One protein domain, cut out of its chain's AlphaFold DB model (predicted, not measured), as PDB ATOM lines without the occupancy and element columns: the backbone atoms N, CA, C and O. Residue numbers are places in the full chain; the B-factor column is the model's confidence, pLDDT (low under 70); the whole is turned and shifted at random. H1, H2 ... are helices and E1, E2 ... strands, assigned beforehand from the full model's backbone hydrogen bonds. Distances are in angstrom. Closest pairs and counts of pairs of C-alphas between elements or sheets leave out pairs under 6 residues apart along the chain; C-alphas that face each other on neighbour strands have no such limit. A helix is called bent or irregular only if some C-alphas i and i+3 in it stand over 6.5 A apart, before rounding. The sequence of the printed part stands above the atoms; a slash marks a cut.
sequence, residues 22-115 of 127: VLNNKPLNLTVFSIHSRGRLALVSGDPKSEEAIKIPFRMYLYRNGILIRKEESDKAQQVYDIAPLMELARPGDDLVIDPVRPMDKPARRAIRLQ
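Overview. This is residues 22 to 115 of the 127 residues of an uncharacterized protein of Spirosoma sp. 48-14 (UniProt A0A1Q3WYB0). A twisted sheet of four strands, E4, E3, E5 and E6, makes the larger part; a small hairpin, E1 and E2, folds off at an angle where E2 runs on into E3, and brings E1 near E5. The short helices H1 and H2 only graze the sheet, and residues 22 to 39 wind along the side away from E4. The printed part has 94 residues, in the order E1 E2 E3 E4 H1 E5 H2 E6; both sheets are antiparallel, and the class is mixed, with under half of the residues in named elements. It is compact, with a radius of gyration of the C-alphas of 12.6 A, and spans 35 by 28 by 20 A.

Arrangement. In the sheet, inner strands E3, residues 58 to 64, and E5, residues 95 to 100, are antiparallel neighbours, with N 61 and O 97 2.9 A apart, within hydrogen-bond range. Edge strand E4, residues 67 to 71, forms a hairpin with E3, with N 69 and O 62 at 2.8 A. The other edge strand, E6, residues 110 to 113, pairs with E5 through N 96 and O 112, 2.8 A. The sheet is only just strongly twisted, its C-alphas lying up to 4.4 A off the best plane. E4, H1, residues 84 to 89, and E5 form a split strand-helix-strand unit, two strands running the same way with E3 between them, and its crossover is right-handed. E2, residues 54 to 56, runs on into E3 at 53 degrees and forms a hairpin with E1, residues 40 to 45, with N 45 and O 54 at 2.8 A. The closest C-alphas of E5 and H2, residues 103 to 108, are those of Pro 100 and Lys 106, 5.6 A. H2 is irregular: C-alphas 104 and 107 are 7.6 A apart. O i to N i+4 pairs are within range in 1 of 2 in H1 and 0 of 2 in H2, where 2 of 3 O i to N i+3 pairs are.

Along the chain. E3 measures 20.0 A, E1 16.6 A and E5 16.2 A from first to last C-alpha. E1 begins at C-alpha 40 (9.977, -8.704, -40.132), and E6 ends at C-alpha 113 (26.250, -2.455, -34.036).

Size, cuts and confidence. The C-alphas of Glu 52 and Asn 65 are the two farthest apart, 37.2 A. The printed part has no cut, and the link from E4 to H1 is long, with 12 residues. Mean pLDDT of the printed part is 90.4; residues 72 to 76 are under 70.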
ATOM      1  N   VAL A  22      12.126  -9.367 -31.699       96.81
ATOM      2  CA  VAL A  22      11.787 -10.577 -32.447       96.81
ATOM      3  C   VAL A  22      11.957 -10.334 -33.941       96.81
ATOM      4  O   VAL A  22      11.613  -9.270 -34.452       96.81
ATOM      5  N   LEU A  23      12.471 -11.329 -34.657       96.50
ATOM      6  CA  LEU A  23      12.575 -11.348 -36.113       96.50
ATOM      7  C   LEU A  23      11.777 -12.541 -36.632       96.50
ATOM      8  O   LEU A  23      12.018 -13.676 -36.224       96.50
ATOM      9  N   ASN A  24      10.806 -12.288 -37.510       95.75
ATOM     10  CA  ASN A  24       9.865 -13.304 -37.996       95.75
ATOM     11  C   ASN A  24       9.157 -14.049 -36.844       95.75
ATOM     12  O   ASN A  24       9.033 -15.271 -36.868       95.75
ATOM     13  N   ASN A  25       8.717 -13.299 -35.823       94.12
ATOM     14  CA  ASN A  25       8.084 -13.799 -34.591       94.12
ATOM     15  C   ASN A  25       8.946 -14.777 -33.762       94.12
ATOM     16  O   ASN A  25       8.411 -15.518 -32.946       94.12
ATOM     17  N   LYS A  26      10.270 -14.795 -33.949       94.62
ATOM     18  CA  LYS A  26      11.205 -15.543 -33.093       94.62
ATOM     19  C   LYS A  26      12.129 -14.572 -32.365       94.62
ATOM     20  O   LYS A  26      12.510 -13.577 -32.984       94.62
ATOM     21  N   PRO A  27      12.542 -14.846 -31.114       95.19
ATOM     22  CA  PRO A  27      13.528 -14.025 -30.422       95.19
ATOM     23  C   PRO A  27      14.749 -13.769 -31.301       95.19
ATOM     24  O   PRO A  27      15.328 -14.698 -31.872       95.19
ATOM     25  N   LEU A  28      15.131 -12.502 -31.429       94.88
ATOM     26  CA  LEU A  28      16.240 -12.120 -32.283       94.88
ATOM     27  C   LEU A  28      17.550 -12.650 -31.692       94.88
ATOM     28  O   LEU A  28      17.925 -12.306 -30.573       94.88
ATOM     29  N   ASN A  29      18.291 -13.437 -32.464       92.00
ATOM     30  CA  ASN A  29      19.638 -13.841 -32.087       92.00
ATOM     31  C   ASN A  29      20.648 -12.783 -32.560       92.00
ATOM     32  O   ASN A  29      20.999 -12.731 -33.737       92.00
ATOM     33  N   LEU A  30      21.119 -11.949 -31.628       90.00
ATOM     34  CA  LEU A  30      22.067 -10.867 -31.911       90.00
ATOM     35  C   LEU A  30      23.445 -11.367 -32.374       90.00
ATOM     36  O   LEU A  30      24.144 -10.628 -33.056       90.00
ATOM     37  N   THR A  31      23.819 -12.613 -32.069       88.00
ATOM     38  CA  THR A  31      25.106 -13.200 -32.480       88.00
ATOM     39  C   THR A  31      25.177 -13.446 -33.988       88.00
ATOM     40  O   THR A  31      26.257 -13.402 -34.567       88.00
ATOM     41  N   VAL A  32      24.035 -13.700 -34.635       88.94
ATOM     42  CA  VAL A  32      23.948 -13.964 -36.087       88.94
ATOM     43  C   VAL A  32      23.291 -12.820 -36.863       88.94
ATOM     44  O   VAL A  32      23.200 -12.869 -38.090       88.94
ATOM     45  N   PHE A  33      22.811 -11.792 -36.162       92.44
ATOM     46  CA  PHE A  33      22.191 -10.627 -36.778       92.44
ATOM     47  C   PHE A  33      23.250  -9.747 -37.453       92.44
ATOM     48  O   PHE A  33      24.248  -9.372 -36.841       92.44
ATOM     49  N   SER A  34      23.042  -9.418 -38.727       92.81
ATOM     50  CA  SER A  34      24.016  -8.704 -39.560       92.81
ATOM     51  C   SER A  34      23.328  -7.861 -40.633       92.81
ATOM     52  O   SER A  34      22.111  -7.930 -40.808       92.81
ATOM     53  N   ILE A  35      24.112  -7.124 -41.426       93.50
ATOM     54  CA  ILE A  35      23.608  -6.386 -42.602       93.50
ATOM     55  C   ILE A  35      22.954  -7.293 -43.668       93.50
ATOM     56  O   ILE A  35      22.249  -6.824 -44.560       93.50
ATOM     57  N   HIS A  36      23.157  -8.608 -43.592       92.88
ATOM     58  CA  HIS A  36      22.528  -9.573 -44.499       92.88
ATOM     59  C   HIS A  36      21.226 -10.150 -43.939       92.88
ATOM     60  O   HIS A  36      20.527 -10.877 -44.641       92.88
ATOM     61  N   SER A  37      20.864  -9.827 -42.694       93.88
ATOM     62  CA  SER A  37      19.598 -10.260 -42.109       93.88
ATOM     63  C   SER A  37      18.411  -9.669 -42.874       93.88
ATOM     64  O   SER A  37      18.442  -8.532 -43.348       93.88
ATOM     65  N   ARG A  38      17.352 -10.467 -43.014       95.44
ATOM     66  CA  ARG A  38      16.111 -10.116 -43.714       95.44
ATOM     67  C   ARG A  38      14.912 -10.589 -42.899       95.44
ATOM     68  O   ARG A  38      15.031 -11.539 -42.120       95.44
ATOM     69  N   GLY A  39      13.763  -9.948 -43.094       95.56
ATOM     70  CA  GLY A  39      12.506 -10.335 -42.460       95.56
ATOM     71  C   GLY A  39      11.865  -9.231 -41.629       95.56
ATOM     72  O   GLY A  39      12.248  -8.066 -41.674       95.56
ATOM     73  N   ARG A  40      10.852  -9.623 -40.858       95.88
ATOM     74  CA  ARG A  40       9.977  -8.704 -40.132       95.88
ATOM     75  C   ARG A  40      10.428  -8.564 -38.687       95.88
ATOM     76  O   ARG A  40      10.253  -9.494 -37.897       95.88
ATOM     77  N   LEU A  41      11.013  -7.421 -38.357       95.81
ATOM     78  CA  LEU A  41      11.430  -7.067 -37.008       95.81
ATOM     79  C   LEU A  41      10.248  -6.480 -36.236       95.81
ATOM     80  O   LEU A  41       9.495  -5.660 -36.764       95.81
ATOM     81  N   ALA A  42      10.111  -6.880 -34.980       96.12
ATOM     82  CA  ALA A  42       9.211  -6.261 -34.025       96.12
ATOM     83  C   ALA A  42       9.904  -6.092 -32.670       96.12
ATOM     84  O   ALA A  42      10.837  -6.823 -32.328       96.12
ATOM     85  N   LEU A  43       9.418  -5.117 -31.914       95.44
ATOM     86  CA  LEU A  43       9.777  -4.878 -30.526       95.44
ATOM     87  C   LEU A  43       8.590  -5.289 -29.659       95.44
ATOM     88  O   LEU A  43       7.455  -4.942 -29.996       95.44
ATOM     89  N   VAL A  44       8.832  -6.025 -28.576       95.88
ATOM     90  CA  VAL A  44       7.757  -6.533 -27.717       95.88
ATOM     91  C   VAL A  44       7.912  -6.126 -26.255       95.88
ATOM     92  O   VAL A  44       9.023  -5.929 -25.767       95.88
ATOM     93  N   SER A  45       6.774  -6.014 -25.574       93.94
ATOM     94  CA  SER A  45       6.643  -6.041 -24.116       93.94
ATOM     95  C   SER A  45       6.275  -7.462 -23.679       93.94
ATOM     96  O   SER A  45       5.472  -8.113 -24.348       93.94
ATOM     97  N   GLY A  46       6.839  -7.931 -22.570       91.44
ATOM     98  CA  GLY A  46       6.756  -9.319 -22.102       91.44
ATOM     99  C   GLY A  46       7.867 -10.216 -22.662       91.44
ATOM    100  O   GLY A  46       8.854  -9.731 -23.224       91.44
ATOM    101  N   ASP A  47       7.718 -11.534 -22.489       91.00
ATOM    102  CA  ASP A  47       8.698 -12.535 -22.937       91.00
ATOM    103  C   ASP A  47       8.716 -12.666 -24.468       91.00
ATOM    104  O   ASP A  47       7.748 -13.162 -25.035       91.00
ATOM    105  N   PRO A  48       9.820 -12.345 -25.166       92.38
ATOM    106  CA  PRO A  48       9.941 -12.504 -26.619       92.38
ATOM    107  C   PRO A  48       9.756 -13.934 -27.143       92.38
ATOM    108  O   PRO A  48       9.650 -14.125 -28.355       92.38
ATOM    109  N   LYS A  49       9.804 -14.941 -26.263       91.38
ATOM    110  CA  LYS A  49       9.519 -16.348 -26.579       91.38
ATOM    111  C   LYS A  49       8.043 -16.711 -26.424       91.38
ATOM    112  O   LYS A  49       7.646 -17.747 -26.947       91.38
ATOM    113  N   SER A  50       7.272 -15.907 -25.697       91.19
ATOM    114  CA  SER A  50       5.847 -16.129 -25.474       91.19
ATOM    115  C   SER A  50       5.024 -15.577 -26.635       91.19
ATOM    116  O   SER A  50       5.322 -14.519 -27.189       91.19
ATOM    117  N   GLU A  51       3.945 -16.276 -26.975       88.25
ATOM    118  CA  GLU A  51       2.941 -15.784 -27.924       88.25
ATOM    119  C   GLU A  51       2.091 -14.647 -27.333       88.25
ATOM    120  O   GLU A  51       1.487 -13.878 -28.077       88.25
ATOM    121  N   GLU A  52       2.097 -14.495 -26.006       90.00
ATOM    122  CA  GLU A  52       1.394 -13.433 -25.278       90.00
ATOM    123  C   GLU A  52       2.141 -12.089 -25.326       90.00
ATOM    124  O   GLU A  52       1.618 -11.064 -24.888       90.00
ATOM    125  N   ALA A  53       3.363 -12.065 -25.870       92.31
ATOM    126  CA  ALA A  53       4.159 -10.853 -25.979       92.31
ATOM    127  C   ALA A  53       3.486  -9.807 -26.876       92.31
ATOM    128  O   ALA A  53       3.115 -10.060 -28.027       92.31
ATOM    129  N   ILE A  54       3.390  -8.579 -26.374       93.62
ATOM    130  CA  ILE A  54       2.661  -7.505 -27.044       93.62
ATOM    131  C   ILE A  54       3.627  -6.703 -27.908       93.62
ATOM    132  O   ILE A  54       4.601  -6.142 -27.411       93.62
ATOM    133  N   LYS A  55       3.337  -6.579 -29.206       94.75
ATOM    134  CA  LYS A  55       4.125  -5.744 -30.124       94.75
ATOM    135  C   LYS A  55       3.885  -4.265 -29.842       94.75
ATOM    136  O   LYS A  55       2.754  -3.781 -29.922       94.75
ATOM    137  N   ILE A  56       4.955  -3.527 -29.576       94.06
ATOM    138  CA  ILE A  56       4.888  -2.100 -29.255       94.06
ATOM    139  C   ILE A  56       5.343  -1.255 -30.448       94.06
ATOM    140  O   ILE A  56       6.184  -1.695 -31.231       94.06
ATOM    141  N   PRO A  57       4.786  -0.050 -30.633       94.06
ATOM    142  CA  PRO A  57       5.192   0.840 -31.713       94.06
ATOM    143  C   PRO A  57       6.611   1.389 -31.506       94.06
ATOM    144  O   PRO A  57       6.931   1.934 -30.447       94.06
ATOM    145  N   PHE A  58       7.437   1.340 -32.551       92.75
ATOM    146  CA  PHE A  58       8.808   1.859 -32.527       92.75
ATOM    147  C   PHE A  58       9.185   2.585 -33.824       92.75
ATOM    148  O   PHE A  58       8.468   2.555 -34.826       92.75
ATOM    149  N   ARG A  59      10.327   3.273 -33.776       91.50
ATOM    150  CA  ARG A  59      11.025   3.888 -34.909       91.50
ATOM    151  C   ARG A  59      12.386   3.230 -35.087       91.50
ATOM    152  O   ARG A  59      12.985   2.770 -34.113       91.50
ATOM    153  N   MET A  60      12.877   3.222 -36.320       91.38
ATOM    154  CA  MET A  60      14.203   2.713 -36.659       91.38
ATOM    155  C   MET A  60      15.067   3.819 -37.254       91.38
ATOM    156  O   MET A  60      14.610   4.607 -38.083       91.38
ATOM    157  N   TYR A  61      16.326   3.850 -36.834       92.56
ATOM    158  CA  TYR A  61      17.321   4.794 -37.316       92.56
ATOM    159  C   TYR A  61      18.610   4.059 -37.646       92.56
ATOM    160  O   TYR A  61      19.042   3.191 -36.887       92.56
ATOM    161  N   LEU A  62      19.241   4.449 -38.748       94.00
ATOM    162  CA  LEU A  62      20.559   3.963 -39.128       94.00
ATOM    163  C   LEU A  62      21.573   5.095 -38.983       94.00
ATOM    164  O   LEU A  62      21.458   6.122 -39.658       94.00
ATOM    165  N   TYR A  63      22.564   4.898 -38.121       95.19
ATOM    166  CA  TYR A  63      23.666   5.829 -37.910       95.19
ATOM    167  C   TYR A  63      24.973   5.260 -38.460       95.19
ATOM    168  O   TYR A  63      25.241   4.070 -38.343       95.19
ATOM    169  N   ARG A  64      25.825   6.129 -39.001       95.00
ATOM    170  CA  ARG A  64      27.198   5.814 -39.402       95.00
ATOM    171  C   ARG A  64      28.124   6.823 -38.763       95.00
ATOM    172  O   ARG A  64      28.015   8.014 -39.042       95.00
ATOM    173  N   ASN A  65      29.019   6.355 -37.898       93.56
ATOM    174  CA  ASN A  65      29.940   7.220 -37.154       93.56
ATOM    175  C   ASN A  65      29.205   8.373 -36.434       93.56
ATOM    176  O   ASN A  65      29.630   9.522 -36.491       93.56
ATOM    177  N   GLY A  66      28.053   8.074 -35.820       91.88
ATOM    178  CA  GLY A  66      27.215   9.063 -35.128       91.88
ATOM    179  C   GLY A  66      26.359   9.961 -36.031       91.88
ATOM    180  O   GLY A  66      25.533  10.711 -35.520       91.88
ATOM    181  N   ILE A  67      26.487   9.865 -37.358       93.69
ATOM    182  CA  ILE A  67      25.693  10.639 -38.322       93.69
ATOM    183  C   ILE A  67      24.473   9.822 -38.749       93.69
ATOM    184  O   ILE A  67      24.610   8.671 -39.159       93.69
ATOM    185  N   LEU A  68      23.282  10.415 -38.677       92.00
ATOM    186  CA  LEU A  68      22.043   9.788 -39.137       92.00
ATOM    187  C   LEU A  68      22.064   9.647 -40.668       92.00
ATOM    188  O   LEU A  68      21.988  10.641 -41.383       92.00
ATOM    189  N   ILE A  69      22.165   8.413 -41.165       89.62
ATOM    190  CA  ILE A  69      22.181   8.096 -42.603       89.62
ATOM    191  C   ILE A  69      20.771   7.934 -43.141       89.62
ATOM    192  O   ILE A  69      20.467   8.368 -44.250       89.62
ATOM    193  N   ARG A  70      19.906   7.297 -42.353       81.06
ATOM    194  CA  ARG A  70      18.510   7.114 -42.716       81.06
ATOM    195  C   ARG A  70      17.634   7.211 -41.486       81.06
ATOM    196  O   ARG A  70      17.798   6.472 -40.513       81.06
ATOM    197  N   LYS A  71      16.693   8.140 -41.572       73.38
ATOM    198  CA  LYS A  71      15.483   8.151 -40.769       73.38
ATOM    199  C   LYS A  71      14.432   7.459 -41.621       73.38
ATOM    200  O   LYS A  71      14.115   7.969 -42.691       73.38
ATOM    201  N   GLU A  72      13.926   6.310 -41.194       66.31
ATOM    202  CA  GLU A  72      12.683   5.830 -41.800       66.31
ATOM    203  C   GLU A  72      11.607   6.886 -41.546       66.31
ATOM    204  O   GLU A  72      11.511   7.392 -40.421       66.31
ATOM    205  N   GLU A  73      10.877   7.281 -42.598       54.78
ATOM    206  CA  GLU A  73       9.843   8.315 -42.527       54.78
ATOM    207  C   GLU A  73       8.902   8.009 -41.359       54.78
ATOM    208  O   GLU A  73       8.152   7.034 -41.327       54.78
ATOM    209  N   SER A  74       9.045   8.827 -40.320       43.78
ATOM    210  CA  SER A  74       8.715   8.483 -38.941       43.78
ATOM    211  C   SER A  74       7.287   8.826 -38.538       43.78
ATOM    212  O   SER A  74       7.021   8.932 -37.337       43.78
ATOM    213  N   ASP A  75       6.392   9.043 -39.498       47.81
ATOM    214  CA  ASP A  75       5.038   9.524 -39.200       47.81
ATOM    215  C   ASP A  75       4.051   8.390 -38.935       47.81
ATOM    216  O   ASP A  75       3.002   8.600 -38.329       47.81
ATOM    217  N   LYS A  76       4.417   7.151 -39.278       61.28
ATOM    218  CA  LYS A  76       3.681   5.964 -38.846       61.28
ATOM    219  C   LYS A  76       4.573   5.127 -37.954       61.28
ATOM    220  O   LYS A  76       5.418   4.374 -38.418       61.28
ATOM    221  N   ALA A  77       4.367   5.274 -36.653       71.25
ATOM    222  CA  ALA A  77       4.833   4.305 -35.683       71.25
ATOM    223  C   ALA A  77       4.352   2.906 -36.106       71.25
ATOM    224  O   ALA A  77       3.148   2.679 -36.225       71.25
ATOM    225  N   GLN A  78       5.283   1.989 -36.367       82.31
ATOM    226  CA  GLN A  78       4.962   0.629 -36.790       82.31
ATOM    227  C   GLN A  78       5.279  -0.348 -35.662       82.31
ATOM    228  O   GLN A  78       6.256  -0.195 -34.935       82.31
ATOM    229  N   GLN A  79       4.427  -1.361 -35.518       88.00
ATOM    230  CA  GLN A  79       4.666  -2.487 -34.614       88.00
ATOM    231  C   GLN A  79       5.525  -3.579 -35.263       88.00
ATOM    232  O   GLN A  79       6.079  -4.426 -34.569       88.00
ATOM    233  N   VAL A  80       5.603  -3.593 -36.597       90.94
ATOM    234  CA  VAL A  80       6.342  -4.584 -37.384       90.94
ATOM    235  C   VAL A  80       6.943  -3.897 -38.604       90.94
ATOM    236  O   VAL A  80       6.206  -3.257 -39.350       90.94
ATOM    237  N   TYR A  81       8.240  -4.085 -38.839       91.06
ATOM    238  CA  TYR A  81       8.984  -3.461 -39.934       91.06
ATOM    239  C   TYR A  81       9.760  -4.511 -40.741       91.06
ATOM    240  O   TYR A  81      10.399  -5.383 -40.153       91.06
ATOM    241  N   ASP A  82       9.708  -4.452 -42.074       93.19
ATOM    242  CA  ASP A  82      10.584  -5.267 -42.929       93.19
ATOM    243  C   ASP A  82      11.968  -4.623 -43.011       93.19
ATOM    244  O   ASP A  82      12.126  -3.549 -43.583       93.19
ATOM    245  N   ILE A  83      12.977  -5.274 -42.431       92.88
ATOM    246  CA  ILE A  83      14.318  -4.695 -42.301       92.88
ATOM    247  C   ILE A  83      15.109  -4.681 -43.609       92.88
ATOM    248  O   ILE A  83      16.143  -4.017 -43.663       92.88
ATOM    249  N   ALA A  84      14.666  -5.400 -44.645       93.06
ATOM    250  CA  ALA A  84      15.436  -5.569 -45.875       93.06
ATOM    251  C   ALA A  84      15.902  -4.242 -46.511       93.06
ATOM    252  O   ALA A  84      17.112  -4.101 -46.712       93.06
ATOM    253  N   PRO A  85      15.031  -3.233 -46.729       90.75
ATOM    254  CA  PRO A  85      15.429  -1.990 -47.395       90.75
ATOM    255  C   PRO A  85      16.417  -1.159 -46.571       90.75
ATOM    256  O   PRO A  85      17.258  -0.445 -47.116       90.75
ATOM    257  N   LEU A  86      16.327  -1.238 -45.239       90.12
ATOM    258  CA  LEU A  86      17.256  -0.552 -44.345       90.12
ATOM    259  C   LEU A  86      18.626  -1.240 -44.344       90.12
ATOM    260  O   LEU A  86      19.659  -0.573 -44.362       90.12
ATOM    261  N   MET A  87      18.628  -2.573 -44.348       92.75
ATOM    262  CA  MET A  87      19.841  -3.386 -44.355       92.75
ATOM    263  C   MET A  87      20.623  -3.279 -45.671       92.75
ATOM    264  O   MET A  87      21.844  -3.370 -45.651       92.75
ATOM    265  N   GLU A  88      19.958  -3.034 -46.801       91.50
ATOM    266  CA  GLU A  88      20.613  -2.784 -48.097       91.50
ATOM    267  C   GLU A  88      21.461  -1.504 -48.123       91.50
ATOM    268  O   GLU A  88      22.432  -1.418 -48.873       91.50
ATOM    269  N   LEU A  89      21.129  -0.517 -47.287       91.00
ATOM    270  CA  LEU A  89      21.902   0.723 -47.155       91.00
ATOM    271  C   LEU A  89      22.976   0.659 -46.065       91.00
ATOM    272  O   LEU A  89      23.885   1.504 -46.025       91.00
ATOM    273  N   ALA A  90      22.838  -0.304 -45.158       93.38
ATOM    274  CA  ALA A  90      23.725  -0.471 -44.028       93.38
ATOM    275  C   ALA A  90      25.110  -0.942 -44.474       93.38
ATOM    276  O   ALA A  90      25.276  -1.729 -45.406       93.38
ATOM    277  N   ARG A  91      26.128  -0.466 -43.764       94.62
ATOM    278  CA  ARG A  91      27.508  -0.929 -43.883       94.62
ATOM    279  C   ARG A  91      27.938  -1.615 -42.589       94.62
ATOM    280  O   ARG A  91      27.398  -1.306 -41.525       94.62
ATOM    281  N   PRO A  92      28.928  -2.524 -42.656       93.88
ATOM    282  CA  PRO A  92      29.590  -3.014 -41.456       93.88
ATOM    283  C   PRO A  92      30.067  -1.839 -40.598       93.88
ATOM    284  O   PRO A  92      30.720  -0.923 -41.100       93.88
ATOM    285  N   GLY A  93      29.731  -1.867 -39.313       93.88
ATOM    286  CA  GLY A  93      30.021  -0.785 -38.381       93.88
ATOM    287  C   GLY A  93      28.994   0.351 -38.365       93.88
ATOM    288  O   GLY A  93      29.238   1.349 -37.700       93.88
ATOM    289  N   ASP A  94      27.857   0.244 -39.044       95.25
ATOM    290  CA  ASP A  94      26.736   1.148 -38.781       95.25
ATOM    291  C   ASP A  94      26.013   0.745 -37.482       95.25
ATOM    292  O   ASP A  94      26.037  -0.417 -37.069       95.25
ATOM    293  N   ASP A  95      25.345   1.698 -36.839       95.44
ATOM    294  CA  ASP A  95      24.509   1.462 -35.664       95.44
ATOM    295  C   ASP A  95      23.032   1.491 -36.062       95.44
ATOM    296  O   ASP A  95      22.509   2.508 -36.527       95.44
ATOM    297  N   LEU A  96      22.342   0.375 -35.839       94.69
ATOM    298  CA  LEU A  96      20.895   0.285 -35.940       94.69
ATOM    299  C   LEU A  96      20.267   0.616 -34.588       94.69
ATOM    300  O   LEU A  96      20.432  -0.125 -33.619       94.69
ATOM    301  N   VAL A  97      19.498   1.695 -34.523       94.56
ATOM    302  CA  VAL A  97      18.776   2.101 -33.315       94.56
ATOM    303  C   VAL A  97      17.290   1.821 -33.483       94.56
ATOM    304  O   VAL A  97      16.661   2.313 -34.415       94.56
ATOM    305  N   ILE A  98      16.731   1.074 -32.535       94.38
ATOM    306  CA  ILE A  98      15.302   0.825 -32.365       94.38
ATOM    307  C   ILE A  98      14.821   1.638 -31.162       94.38
ATOM    308  O   ILE A  98      15.259   1.396 -30.034       94.38
ATOM    309  N   ASP A  99      13.934   2.604 -31.402       93.12
ATOM    310  CA  ASP A  99      13.425   3.524 -30.380       93.12
ATOM    311  C   ASP A  99      11.895   3.424 -30.237       93.12
ATOM    312  O   ASP A  99      11.167   3.785 -31.167       93.12
ATOM    313  N   PRO A 100      11.383   2.964 -29.085       94.31
ATOM    314  CA  PRO A 100       9.957   2.954 -28.784       94.31
ATOM    315  C   PRO A 100       9.331   4.345 -28.883       94.31
ATOM    316  O   PRO A 100       9.936   5.355 -28.501       94.31
ATOM    317  N   VAL A 101       8.090   4.409 -29.357       92.56
ATOM    318  CA  VAL A 101       7.379   5.686 -29.514       92.56
ATOM    319  C   VAL A 101       6.811   6.188 -28.190       92.56
ATOM    320  O   VAL A 101       6.847   7.393 -27.941       92.56
ATOM    321  N   ARG A 102       6.305   5.290 -27.337       92.00
ATOM    322  CA  ARG A 102       5.672   5.667 -26.067       92.00
ATOM    323  C   ARG A 102       6.726   5.890 -24.974       92.00
ATOM    324  O   ARG A 102       7.675   5.110 -24.893       92.00
ATOM    325  N   PRO A 103       6.561   6.896 -24.095       90.62
ATOM    326  CA  PRO A 103       7.476   7.130 -22.974       90.62
ATOM    327  C   PRO A 103       7.623   5.930 -22.026       90.62
ATOM    328  O   PRO A 103       8.738   5.613 -21.624       90.62
ATOM    329  N   MET A 104       6.524   5.226 -21.729       91.00
ATOM    330  CA  MET A 104       6.527   4.030 -20.868       91.00
ATOM    331  C   MET A 104       7.377   2.880 -21.430       91.00
ATOM    332  O   MET A 104       7.970   2.122 -20.672       91.00
ATOM    333  N   ASP A 105       7.504   2.803 -22.756       93.69
ATOM    334  CA  ASP A 105       8.221   1.727 -23.439       93.69
ATOM    335  C   ASP A 105       9.719   2.016 -23.587       93.69
ATOM    336  O   ASP A 105      10.475   1.152 -24.025       93.69
ATOM    337  N   LYS A 106      10.190   3.221 -23.231       92.25
ATOM    338  CA  LYS A 106      11.585   3.654 -23.436       92.25
ATOM    339  C   LYS A 106      12.663   2.689 -22.921       92.25
ATOM    340  O   LYS A 106      13.685   2.586 -23.607       92.25
ATOM    341  N   PRO A 107      12.482   1.941 -21.814       93.38
ATOM    342  CA  PRO A 107      13.446   0.917 -21.399       93.38
ATOM    343  C   PRO A 107      13.709  -0.183 -22.453       93.38
ATOM    344  O   PRO A 107      14.766  -0.821 -22.447       93.38
ATOM    345  N   ALA A 108      12.797  -0.379 -23.410       93.94
ATOM    346  CA  ALA A 108      12.941  -1.325 -24.516       93.94
ATOM    347  C   ALA A 108      13.842  -0.830 -25.662       93.94
ATOM    348  O   ALA A 108      14.096  -1.578 -26.605       93.94
ATOM    349  N   ARG A 109      14.355   0.409 -25.609       94.88
ATOM    350  CA  ARG A 109      15.257   0.954 -26.637       94.88
ATOM    351  C   ARG A 109      16.484   0.063 -26.828       94.88
ATOM    352  O   ARG A 109      17.140  -0.313 -25.857       94.88
ATOM    353  N   ARG A 110      16.850  -0.231 -28.077       94.69
ATOM    354  CA  ARG A 110      18.056  -1.010 -28.408       94.69
ATOM    355  C   ARG A 110      18.895  -0.297 -29.460       94.69
ATOM    356  O   ARG A 110      18.366   0.324 -30.374       94.69
ATOM    357  N   ALA A 111      20.211  -0.381 -29.306       94.62
ATOM    358  CA  ALA A 111      21.184   0.042 -30.301       94.62
ATOM    359  C   ALA A 111      22.068  -1.165 -30.623       94.62
ATOM    360  O   ALA A 111      22.616  -1.783 -29.712       94.62
ATOM    361  N   ILE A 112      22.148  -1.526 -31.898       94.69
ATOM    362  CA  ILE A 112      22.827  -2.727 -32.376       94.69
ATOM    363  C   ILE A 112      23.890  -2.300 -33.379       94.69
ATOM    364  O   ILE A 112      23.569  -1.722 -34.415       94.69
ATOM    365  N   ARG A 113      25.149  -2.628 -33.089       94.75
ATOM    366  CA  ARG A 113      26.250  -2.455 -34.036       94.75
ATOM    367  C   ARG A 113      26.137  -3.521 -35.123       94.75
ATOM    368  O   ARG A 113      26.312  -4.705 -34.836       94.75
ATOM    369  N   LEU A 114      25.848  -3.114 -36.353       93.94
ATOM    370  CA  LEU A 114      25.702  -4.029 -37.476       93.94
ATOM    371  C   LEU A 114      27.069  -4.556 -37.904       93.94
ATOM    372  O   LEU A 114      27.969  -3.798 -38.263       93.94
ATOM    373  N   GLN A 115      27.218  -5.875 -37.878       89.31
ATOM    374  CA  GLN A 115      28.411  -6.549 -38.377       89.31
ATOM    375  C   GLN A 115      28.233  -6.892 -39.861       89.31
ATOM    376  O   GLN A 115      27.124  -7.187 -40.320       89.31
TER     377      GLN A 115